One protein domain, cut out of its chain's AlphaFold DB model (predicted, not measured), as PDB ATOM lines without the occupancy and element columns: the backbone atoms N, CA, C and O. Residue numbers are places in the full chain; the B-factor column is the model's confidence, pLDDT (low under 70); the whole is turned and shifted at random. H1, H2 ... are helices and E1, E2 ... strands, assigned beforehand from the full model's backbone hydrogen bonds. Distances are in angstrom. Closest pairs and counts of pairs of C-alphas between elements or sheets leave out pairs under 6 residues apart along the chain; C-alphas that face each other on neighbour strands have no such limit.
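AT A GLANCE: This is residues 32 to 102 of the 132 residues of the protein "Tannase/feruloyl esterase family alpha/beta hydrolase" of Acetobacter sp. DmW_136 (UniProt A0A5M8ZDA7). A twisted three-stranded sheet has helix H1 over one face, while a long loop and H2 make an arm. The 71 printed residues include H1, E1, H2, E2 and E3; the antiparallel sheet runs E1 E2 E3. The whole is mixed and loose, C-alpha radius of gyration 14.6 A, spans 39, 32 and 12 A.

HOW THE PARTS SIT: E1, residues 47 to 55, is antiparallel to E2, residues 81 to 88, N 50 and O 85 at 2.8 A. E2 and E3, residues 96 to 102, form a hairpin, N 84 and O 100 at 2.9 A. H1, residues 32 to 41, is on the sheet, making two layers, closest to E1 at C-alphas 37 and 53, 5.4 A; H2, residues 71 to 76, is not. H2 has every O i to N i+4 pair within hydrogen-bond range, H1 4 of 6.

IN THESE COORDINATES: H1 begins at C-alpha 32 (-45.222, 51.138, 120.910), E3 ends at C-alpha 102 (-51.382, 49.780, 113.810); E1 spans 22.2 A.

THE WHOLE: The E1 to H2 link is long; the printed part has no cut, no printed residue under pLDDT 70.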
ATOM      1  N   LEU A  32     -44.570  51.076 122.224       93.12
ATOM      2  CA  LEU A  32     -45.222  51.138 120.910       93.12
ATOM      3  C   LEU A  32     -45.814  52.529 120.630       93.12
ATOM      4  O   LEU A  32     -45.771  53.004 119.499       93.12
ATOM      5  N   ALA A  33     -46.263  53.239 121.672       93.94
ATOM      6  CA  ALA A  33     -46.655  54.644 121.575       93.94
ATOM      7  C   ALA A  33     -45.475  55.565 121.202       93.94
ATOM      8  O   ALA A  33     -45.618  56.433 120.344       93.94
ATOM      9  N   GLY A  34     -44.294  55.360 121.796       95.19
ATOM     10  CA  GLY A  34     -43.085  56.109 121.444       95.19
ATOM     11  C   GLY A  34     -42.602  55.805 120.023       95.19
ATOM     12  O   GLY A  34     -42.266  56.722 119.277       95.19
ATOM     13  N   ALA A  35     -42.640  54.532 119.621       94.75
ATOM     14  CA  ALA A  35     -42.333  54.104 118.258       94.75
ATOM     15  C   ALA A  35     -43.313  54.706 117.237       94.75
ATOM     16  O   ALA A  35     -42.892  55.148 116.169       94.75
ATOM     17  N   CYS A  36     -44.599  54.806 117.591       96.81
ATOM     18  CA  CYS A  36     -45.607  55.484 116.781       96.81
ATOM     19  C   CYS A  36     -45.213  56.935 116.492       96.81
ATOM     20  O   CYS A  36     -45.123  57.334 115.331       96.81
ATOM     21  N   THR A  37     -44.911  57.724 117.523       96.25
ATOM     22  CA  THR A  37     -44.505  59.124 117.332       96.25
ATOM     23  C   THR A  37     -43.184  59.243 116.567       96.25
ATOM     24  O   THR A  37     -43.049  60.131 115.724       96.25
ATOM     25  N   ALA A  38     -42.232  58.335 116.792       95.94
ATOM     26  CA  ALA A  38     -40.945  58.329 116.095       95.94
ATOM     27  C   ALA A  38     -41.062  58.068 114.578       95.94
ATOM     28  O   ALA A  38     -40.177  58.469 113.824       95.94
ATOM     29  N   MET A  39     -42.156  57.465 114.093       95.19
ATOM     30  CA  MET A  39     -42.360  57.269 112.650       95.19
ATOM     31  C   MET A  39     -42.448  58.577 111.857       95.19
ATOM     32  O   MET A  39     -42.152  58.561 110.668       95.19
ATOM     33  N   ASN A  40     -42.781  59.713 112.483       95.88
ATOM     34  CA  ASN A  40     -42.824  61.006 111.785       95.88
ATOM     35  C   ASN A  40     -41.490  61.381 111.114       95.88
ATOM     36  O   ASN A  40     -41.494  62.130 110.143       95.88
ATOM     37  N   SER A  41     -40.356  60.875 111.612       94.75
ATOM     38  CA  SER A  41     -39.030  61.131 111.034       94.75
ATOM     39  C   SER A  41     -38.556  60.050 110.059       94.75
ATOM     40  O   SER A  41     -37.409  60.093 109.617       94.75
ATOM     41  N   HIS A  42     -39.380  59.048 109.752       95.12
ATOM     42  CA  HIS A  42     -38.979  57.959 108.869       95.12
ATOM     43  C   HIS A  42     -39.127  58.347 107.393       95.12
ATOM     44  O   HIS A  42     -40.099  58.986 106.992       95.12
ATOM     45  N   VAL A  43     -38.159  57.935 106.575       93.00
ATOM     46  CA  VAL A  43     -38.114  58.249 105.143       93.00
ATOM     47  C   VAL A  43     -38.521  57.022 104.341       93.00
ATOM     48  O   VAL A  43     -37.946  55.949 104.503       93.00
ATOM     49  N   ILE A  44     -39.479  57.202 103.434       92.81
ATOM     50  CA  ILE A  44     -39.939  56.170 102.505       92.81
ATOM     51  C   ILE A  44     -39.671  56.675 101.086       92.81
ATOM     52  O   ILE A  44     -39.966  57.816 100.743       92.81
ATOM     53  N   ARG A  45     -39.079  55.849 100.224       93.75
ATOM     54  CA  ARG A  45     -38.863  56.250  98.828       93.75
ATOM     55  C   ARG A  45     -40.216  56.364  98.118       93.75
ATOM     56  O   ARG A  45     -40.974  55.402  98.108       93.75
ATOM     57  N   GLY A  46     -40.493  57.516  97.506       91.25
ATOM     58  CA  GLY A  46     -41.735  57.753  96.754       91.25
ATOM     59  C   GLY A  46     -42.972  58.019  97.620       91.25
ATOM     60  O   GLY A  46     -44.078  58.106  97.084       91.25
ATOM     61  N   ALA A  47     -42.806  58.156  98.940       93.38
ATOM     62  CA  ALA A  47     -43.886  58.504  99.851       93.38
ATOM     63  C   ALA A  47     -43.385  59.301 101.062       93.38
ATOM     64  O   ALA A  47     -42.261  59.138 101.523       93.38
ATOM     65  N   GLN A  48     -44.246  60.143 101.613       94.19
ATOM     66  CA  GLN A  48     -43.960  60.962 102.779       94.19
ATOM     67  C   GLN A  48     -44.951  60.642 103.892       94.19
ATOM     68  O   GLN A  48     -46.160  60.742 103.687       94.19
ATOM     69  N   ILE A  49     -44.445  60.329 105.086       95.25
ATOM     70  CA  ILE A  49     -45.264  60.322 106.301       95.25
ATOM     71  C   ILE A  49     -45.595  61.778 106.640       95.25
ATOM     72  O   ILE A  49     -44.709  62.591 106.890       95.25
ATOM     73  N   VAL A  50     -46.881  62.116 106.598       94.12
ATOM     74  CA  VAL A  50     -47.396  63.457 106.901       94.12
ATOM     75  C   VAL A  50     -47.657  63.606 108.394       94.12
ATOM     76  O   VAL A  50     -47.438  64.677 108.954       94.12
ATOM     77  N   SER A  51     -48.141  62.543 109.035       94.94
ATOM     78  CA  SER A  51     -48.344  62.501 110.477       94.94
ATOM     79  C   SER A  51     -48.330  61.060 110.987       94.94
ATOM     80  O   SER A  51     -48.678  60.119 110.274       94.94
ATOM     81  N   SER A  52     -47.935  60.893 112.243       97.12
ATOM     82  CA  SER A  52     -48.028  59.642 112.983       97.12
ATOM     83  C   SER A  52     -48.290  59.940 114.454       97.12
ATOM     84  O   SER A  52     -47.507  60.644 115.100       97.12
ATOM     85  N   TYR A  53     -49.406  59.452 114.988       96.44
ATOM     86  CA  TYR A  53     -49.799  59.710 116.372       96.44
ATOM     87  C   TYR A  53     -50.698  58.611 116.933       96.44
ATOM     88  O   TYR A  53     -51.345  57.857 116.205       96.44
ATOM     89  N   VAL A  54     -50.739  58.537 118.262       97.56
ATOM     90  CA  VAL A  54     -51.612  57.611 118.979       97.56
ATOM     91  C   VAL A  54     -53.033  58.156 119.010       97.56
ATOM     92  O   VAL A  54     -53.274  59.272 119.467       97.56
ATOM     93  N   VAL A  55     -53.978  57.330 118.577       96.12
ATOM     94  CA  VAL A  55     -55.409  57.521 118.798       96.12
ATOM     95  C   VAL A  55     -55.809  56.685 120.006       96.12
ATOM     96  O   VAL A  55     -55.505  55.493 120.076       96.12
ATOM     97  N   GLN A  56     -56.462  57.321 120.977       96.12
ATOM     98  CA  GLN A  56     -56.896  56.646 122.195       96.12
ATOM     99  C   GLN A  56     -58.096  55.738 121.914       96.12
ATOM    100  O   GLN A  56     -58.841  55.933 120.949       96.12
ATOM    101  N   LYS A  57     -58.291  54.739 122.779       94.88
ATOM    102  CA  LYS A  57     -59.434  53.823 122.697       94.88
ATOM    103  C   LYS A  57     -60.741  54.616 122.600       94.88
ATOM    104  O   LYS A  57     -60.979  55.507 123.413       94.88
ATOM    105  N   GLY A  58     -61.564  54.293 121.606       93.50
ATOM    106  CA  GLY A  58     -62.871  54.920 121.389       93.50
ATOM    107  C   GLY A  58     -62.851  56.409 121.024       93.50
ATOM    108  O   GLY A  58     -63.915  57.003 120.893       93.50
ATOM    109  N   SER A  59     -61.680  57.034 120.844       93.00
ATOM    110  CA  SER A  59     -61.585  58.469 120.533       93.00
ATOM    111  C   SER A  59     -61.582  58.766 119.030       93.00
ATOM    112  O   SER A  59     -61.454  59.925 118.622       93.00
ATOM    113  N   PHE A  60     -61.631  57.734 118.185       90.69
ATOM    114  CA  PHE A  60     -61.716  57.909 116.742       90.69
ATOM    115  C   PHE A  60     -63.164  58.160 116.329       90.69
ATOM    116  O   PHE A  60     -64.048  57.369 116.636       90.69
ATOM    117  N   THR A  61     -63.381  59.245 115.598       85.94
ATOM    118  CA  THR A  61     -64.689  59.656 115.090       85.94
ATOM    119  C   THR A  61     -64.604  59.871 113.590       85.94
ATOM    120  O   THR A  61     -63.579  60.346 113.088       85.94
ATOM    121  N   THR A  62     -65.678  59.535 112.886       80.75
ATOM    122  CA  THR A  62     -65.837  59.757 111.445       80.75
ATOM    123  C   THR A  62     -67.007  60.693 111.184       80.75
ATOM    124  O   THR A  62     -67.749  61.040 112.096       80.75
ATOM    125  N   GLN A  63     -67.170  61.129 109.937       81.31
ATOM    126  CA  GLN A  63     -68.416  61.780 109.547       81.31
ATOM    127  C   GLN A  63     -69.559  60.749 109.527       81.31
ATOM    128  O   GLN A  63     -69.314  59.597 109.149       81.31
ATOM    129  N   PRO A  64     -70.792  61.140 109.900       81.94
ATOM    130  CA  PRO A  64     -71.948  60.257 109.821       81.94
ATOM    131  C   PRO A  64     -72.113  59.681 108.412       81.94
ATOM    132  O   PRO A  64     -72.034  60.406 107.419       81.94
ATOM    133  N   SER A  65     -72.357  58.375 108.325       80.38
ATOM    134  CA  SER A  65     -72.509  57.672 107.054       80.38
ATOM    135  C   SER A  65     -73.937  57.144 106.895       80.38
ATOM    136  O   SER A  65     -74.356  56.302 107.691       80.38
ATOM    137  N   PRO A  66     -74.686  57.561 105.856       82.00
ATOM    138  CA  PRO A  66     -76.042  57.060 105.605       82.00
ATOM    139  C   PRO A  66     -76.107  55.547 105.353       82.00
ATOM    140  O   PRO A  66     -77.120  54.915 105.629       82.00
ATOM    141  N   ILE A  67     -75.020  54.961 104.842       85.06
ATOM    142  CA  ILE A  67     -74.906  53.522 104.555       85.06
ATOM    143  C   ILE A  67     -74.363  52.716 105.744       85.06
ATOM    144  O   ILE A  67     -74.335  51.489 105.701       85.06
ATOM    145  N   ALA A  68     -73.905  53.397 106.797       85.81
ATOM    146  CA  ALA A  68     -73.345  52.794 108.001       85.81
ATOM    147  C   ALA A  68     -73.762  53.607 109.246       85.81
ATOM    148  O   ALA A  68     -72.910  54.232 109.883       85.81
ATOM    149  N   PRO A  69     -75.062  53.617 109.599       86.44
ATOM    150  CA  PRO A  69     -75.610  54.482 110.649       86.44
ATOM    151  C   PRO A  69     -75.093  54.159 112.060       86.44
ATOM    152  O   PRO A  69     -75.135  55.006 112.943       86.44
ATOM    153  N   ASP A  70     -74.586  52.947 112.280       89.75
ATOM    154  CA  ASP A  70     -74.022  52.472 113.546       89.75
ATOM    155  C   ASP A  70     -72.487  52.602 113.619       89.75
ATOM    156  O   ASP A  70     -71.866  52.099 114.559       89.75
ATOM    157  N   LEU A  71     -71.850  53.245 112.631       88.31
ATOM    158  CA  LEU A  71     -70.391  53.315 112.530       88.31
ATOM    159  C   LEU A  71     -69.741  53.899 113.789       88.31
ATOM    160  O   LEU A  71     -68.802  53.294 114.304       88.31
ATOM    161  N   ASP A  72     -70.263  55.003 114.320       87.44
ATOM    162  CA  ASP A  72     -69.700  55.646 115.513       87.44
ATOM    163  C   ASP A  72     -69.753  54.729 116.743       87.44
ATOM    164  O   ASP A  72     -68.777  54.625 117.487       87.44
ATOM    165  N   THR A  73     -70.844  53.976 116.915       89.69
ATOM    166  CA  THR A  73     -70.977  52.985 117.994       89.69
ATOM    167  C   THR A  73     -69.927  51.882 117.871       89.69
ATOM    168  O   THR A  73     -69.321  51.485 118.868       89.69
ATOM    169  N   ARG A  74     -69.657  51.402 116.650       88.06
ATOM    170  CA  ARG A  74     -68.603  50.400 116.418       88.06
ATOM    171  C   ARG A  74     -67.218  50.966 116.738       88.06
ATOM    172  O   ARG A  74     -66.429  50.298 117.409       88.06
ATOM    173  N   LEU A  75     -66.946  52.204 116.322       89.69
ATOM    174  CA  LEU A  75     -65.670  52.889 116.560       89.69
ATOM    175  C   LEU A  75     -65.420  53.191 118.046       89.69
ATOM    176  O   LEU A  75     -64.274  53.118 118.488       89.69
ATOM    177  N   ALA A  76     -66.466  53.441 118.839       90.62
ATOM    178  CA  ALA A  76     -66.353  53.709 120.276       90.62
ATOM    179  C   ALA A  76     -65.716  52.551 121.071       90.62
ATOM    180  O   ALA A  76     -65.085  52.767 122.107       90.62
ATOM    181  N   SER A  77     -65.847  51.315 120.583       89.00
ATOM    182  CA  SER A  77     -65.257  50.129 121.218       89.00
ATOM    183  C   SER A  77     -63.814  49.840 120.784       89.00
ATOM    184  O   SER A  77     -63.145  48.992 121.381       89.00
ATOM    185  N   MET A  78     -63.317  50.544 119.763       91.75
ATOM    186  CA  MET A  78     -62.046  50.240 119.121       91.75
ATOM    187  C   MET A  78     -60.852  50.511 120.055       91.75
ATOM    188  O   MET A  78     -60.798  51.591 120.652       91.75
ATOM    189  N   PRO A  79     -59.885  49.576 120.176       93.75
ATOM    190  CA  PRO A  79     -58.670  49.761 120.974       93.75
ATOM    191  C   PRO A  79     -57.834  50.971 120.549       93.75
ATOM    192  O   PRO A  79     -57.996  51.496 119.451       93.75
ATOM    193  N   ALA A  80     -56.899  51.383 121.407       95.88
ATOM    194  CA  ALA A  80     -55.915  52.396 121.039       95.88
ATOM    195  C   ALA A  80     -55.000  51.884 119.911       95.88
ATOM    196  O   ALA A  80     -54.568  50.726 119.904       95.88
ATOM    197  N   PHE A  81     -54.682  52.757 118.961       96.44
ATOM    198  CA  PHE A  81     -53.881  52.414 117.788       96.44
ATOM    199  C   PHE A  81     -53.001  53.590 117.363       96.44
ATOM    200  O   PHE A  81     -53.286  54.751 117.651       96.44
ATOM    201  N   CYS A  82     -51.912  53.287 116.669       97.38
ATOM    202  CA  CYS A  82     -51.110  54.269 115.965       97.38
ATOM    203  C   CYS A  82     -51.735  54.547 114.600       97.38
ATOM    204  O   CYS A  82     -51.886  53.633 113.786       97.38
ATOM    205  N   ARG A  83     -52.080  55.807 114.347       96.06
ATOM    206  CA  ARG A  83     -52.581  56.276 113.059       96.06
ATOM    207  C   ARG A  83     -51.443  56.951 112.309       96.06
ATOM    208  O   ARG A  83     -50.954  57.989 112.749       96.06
ATOM    209  N   VAL A  84     -51.057  56.370 111.181       95.50
ATOM    210  CA  VAL A  84     -50.022  56.902 110.291       95.50
ATOM    211  C   VAL A  84     -50.684  57.379 109.011       95.50
ATOM    212  O   VAL A  84     -51.434  56.636 108.382       95.50
ATOM    213  N   GLN A  85     -50.404  58.614 108.621       93.56
ATOM    214  CA  GLN A  85     -50.937  59.228 107.413       93.56
ATOM    215  C   GLN A  85     -49.789  59.505 106.457       93.56
ATOM    216  O   GLN A  85     -48.786  60.111 106.835       93.56
ATOM    217  N   VAL A  86     -49.937  59.048 105.221       93.12
ATOM    218  CA  VAL A  86     -48.881  59.043 104.212       93.12
ATOM    219  C   VAL A  86     -49.420  59.625 102.912       93.12
ATOM    220  O   VAL A  86     -50.572  59.402 102.545       93.12
ATOM    221  N   VAL A  87     -48.575  60.362 102.200       92.56
ATOM    222  CA  VAL A  87     -48.814  60.766 100.815       92.56
ATOM    223  C   VAL A  87     -47.786  60.075  99.936       92.56
ATOM    224  O   VAL A  87     -46.590  60.284 100.112       92.56
ATOM    225  N   ALA A  88     -48.247  59.255  98.997       92.69
ATOM    226  CA  ALA A  88     -47.419  58.638  97.971       92.69
ATOM    227  C   ALA A  88     -47.547  59.394  96.642       92.69
ATOM    228  O   ALA A  88     -48.619  59.899  96.298       92.69
ATOM    229  N   THR A  89     -46.455  59.430  95.881       93.12
ATOM    230  CA  THR A  89     -46.358  60.134  94.591       93.12
ATOM    231  C   THR A  89     -45.767  59.187  93.534       93.12
ATOM    232  O   THR A  89     -44.592  59.318  93.192       93.12
ATOM    233  N   PRO A  90     -46.522  58.170  93.060       91.69
ATOM    234  CA  PRO A  90     -46.007  57.179  92.104       91.69
ATOM    235  C   PRO A  90     -45.532  57.767  90.763       91.69
ATOM    236  O   PRO A  90     -44.562  57.280  90.186       91.69
ATOM    237  N   SER A  91     -46.204  58.814  90.285       92.88
ATOM    238  CA  SER A  91     -45.840  59.645  89.126       92.88
ATOM    239  C   SER A  91     -45.896  61.133  89.487       92.88
ATOM    240  O   SER A  91     -46.547  61.511  90.461       92.88
ATOM    241  N   SER A  92     -45.242  61.987  88.695       90.12
ATOM    242  CA  SER A  92     -45.131  63.435  88.952       90.12
ATOM    243  C   SER A  92     -46.466  64.185  88.996       90.12
ATOM    244  O   SER A  92     -46.543  65.263  89.574       90.12
ATOM    245  N   ASP A  93     -47.502  63.630  88.376       90.56
ATOM    246  CA  ASP A  93     -48.856  64.177  88.278       90.56
ATOM    247  C   ASP A  93     -49.863  63.462  89.198       90.56
ATOM    248  O   ASP A  93     -51.059  63.747  89.153       90.56
ATOM    249  N   SER A  94     -49.394  62.553  90.059       89.31
ATOM    250  CA  SER A  94     -50.246  61.774  90.961       89.31
ATOM    251  C   SER A  94     -50.021  62.125  92.430       89.31
ATOM    252  O   SER A  94     -48.923  62.473  92.863       89.31
ATOM    253  N   LYS A  95     -51.073  61.985  93.236       88.00
ATOM    254  CA  LYS A  95     -51.011  62.124  94.692       88.00
ATOM    255  C   LYS A  95     -51.984  61.141  95.325       88.00
ATOM    256  O   LYS A  95     -53.188  61.247  95.120       88.00
ATOM    257  N   VAL A  96     -51.463  60.200  96.106       88.88
ATOM    258  CA  VAL A  96     -52.253  59.138  96.737       88.88
ATOM    259  C   VAL A  96     -52.155  59.272  98.250       88.88
ATOM    260  O   VAL A  96     -51.069  59.173  98.817       88.88
ATOM    261  N   GLY A  97     -53.288  59.506  98.909       88.12
ATOM    262  CA  GLY A  97     -53.377  59.449 100.365       88.12
ATOM    263  C   GLY A  97     -53.458  58.001 100.841       88.12
ATOM    264  O   GLY A  97     -54.215  57.210 100.285       88.12
ATOM    265  N   VAL A  98     -52.694  57.662 101.874       90.19
ATOM    266  CA  VAL A  98     -52.702  56.349 102.526       90.19
ATOM    267  C   VAL A  98     -52.815  56.559 104.027       90.19
ATOM    268  O   VAL A  98     -52.165  57.433 104.600       90.19
ATOM    269  N   GLU A  99     -53.630  55.740 104.677       91.69
ATOM    270  CA  GLU A  99     -53.758  55.734 106.124       91.69
ATOM    271  C   GLU A  99     -53.546  54.317 106.656       91.69
ATOM    272  O   GLU A  99     -54.158  53.368 106.173       91.69
ATOM    273  N   VAL A 100     -52.658  54.177 107.639       93.56
ATOM    274  CA  VAL A 100     -52.301  52.894 108.255       93.56
ATOM    275  C   VAL A 100     -52.652  52.943 109.731       93.56
ATOM    276  O   VAL A 100     -52.275  53.881 110.436       93.56
ATOM    277  N   TRP A 101     -53.397  51.943 110.198       94.44
ATOM    278  CA  TRP A 101     -53.778  51.795 111.600       94.44
ATOM    279  C   TRP A 101     -53.051  50.587 112.181       94.44
ATOM    280  O   TRP A 101     -53.281  49.456 111.755       94.44
ATOM    281  N   LEU A 102     -52.159  50.825 113.143       95.56
ATOM    282  CA  LEU A 102     -51.382  49.780 113.810       95.56
ATOM    283  C   LEU A 102     -51.843  49.652 115.266       95.56
ATOM    284  O   LEU A 102     -51.700  50.619 116.017       95.56
TER     285      LEU A 102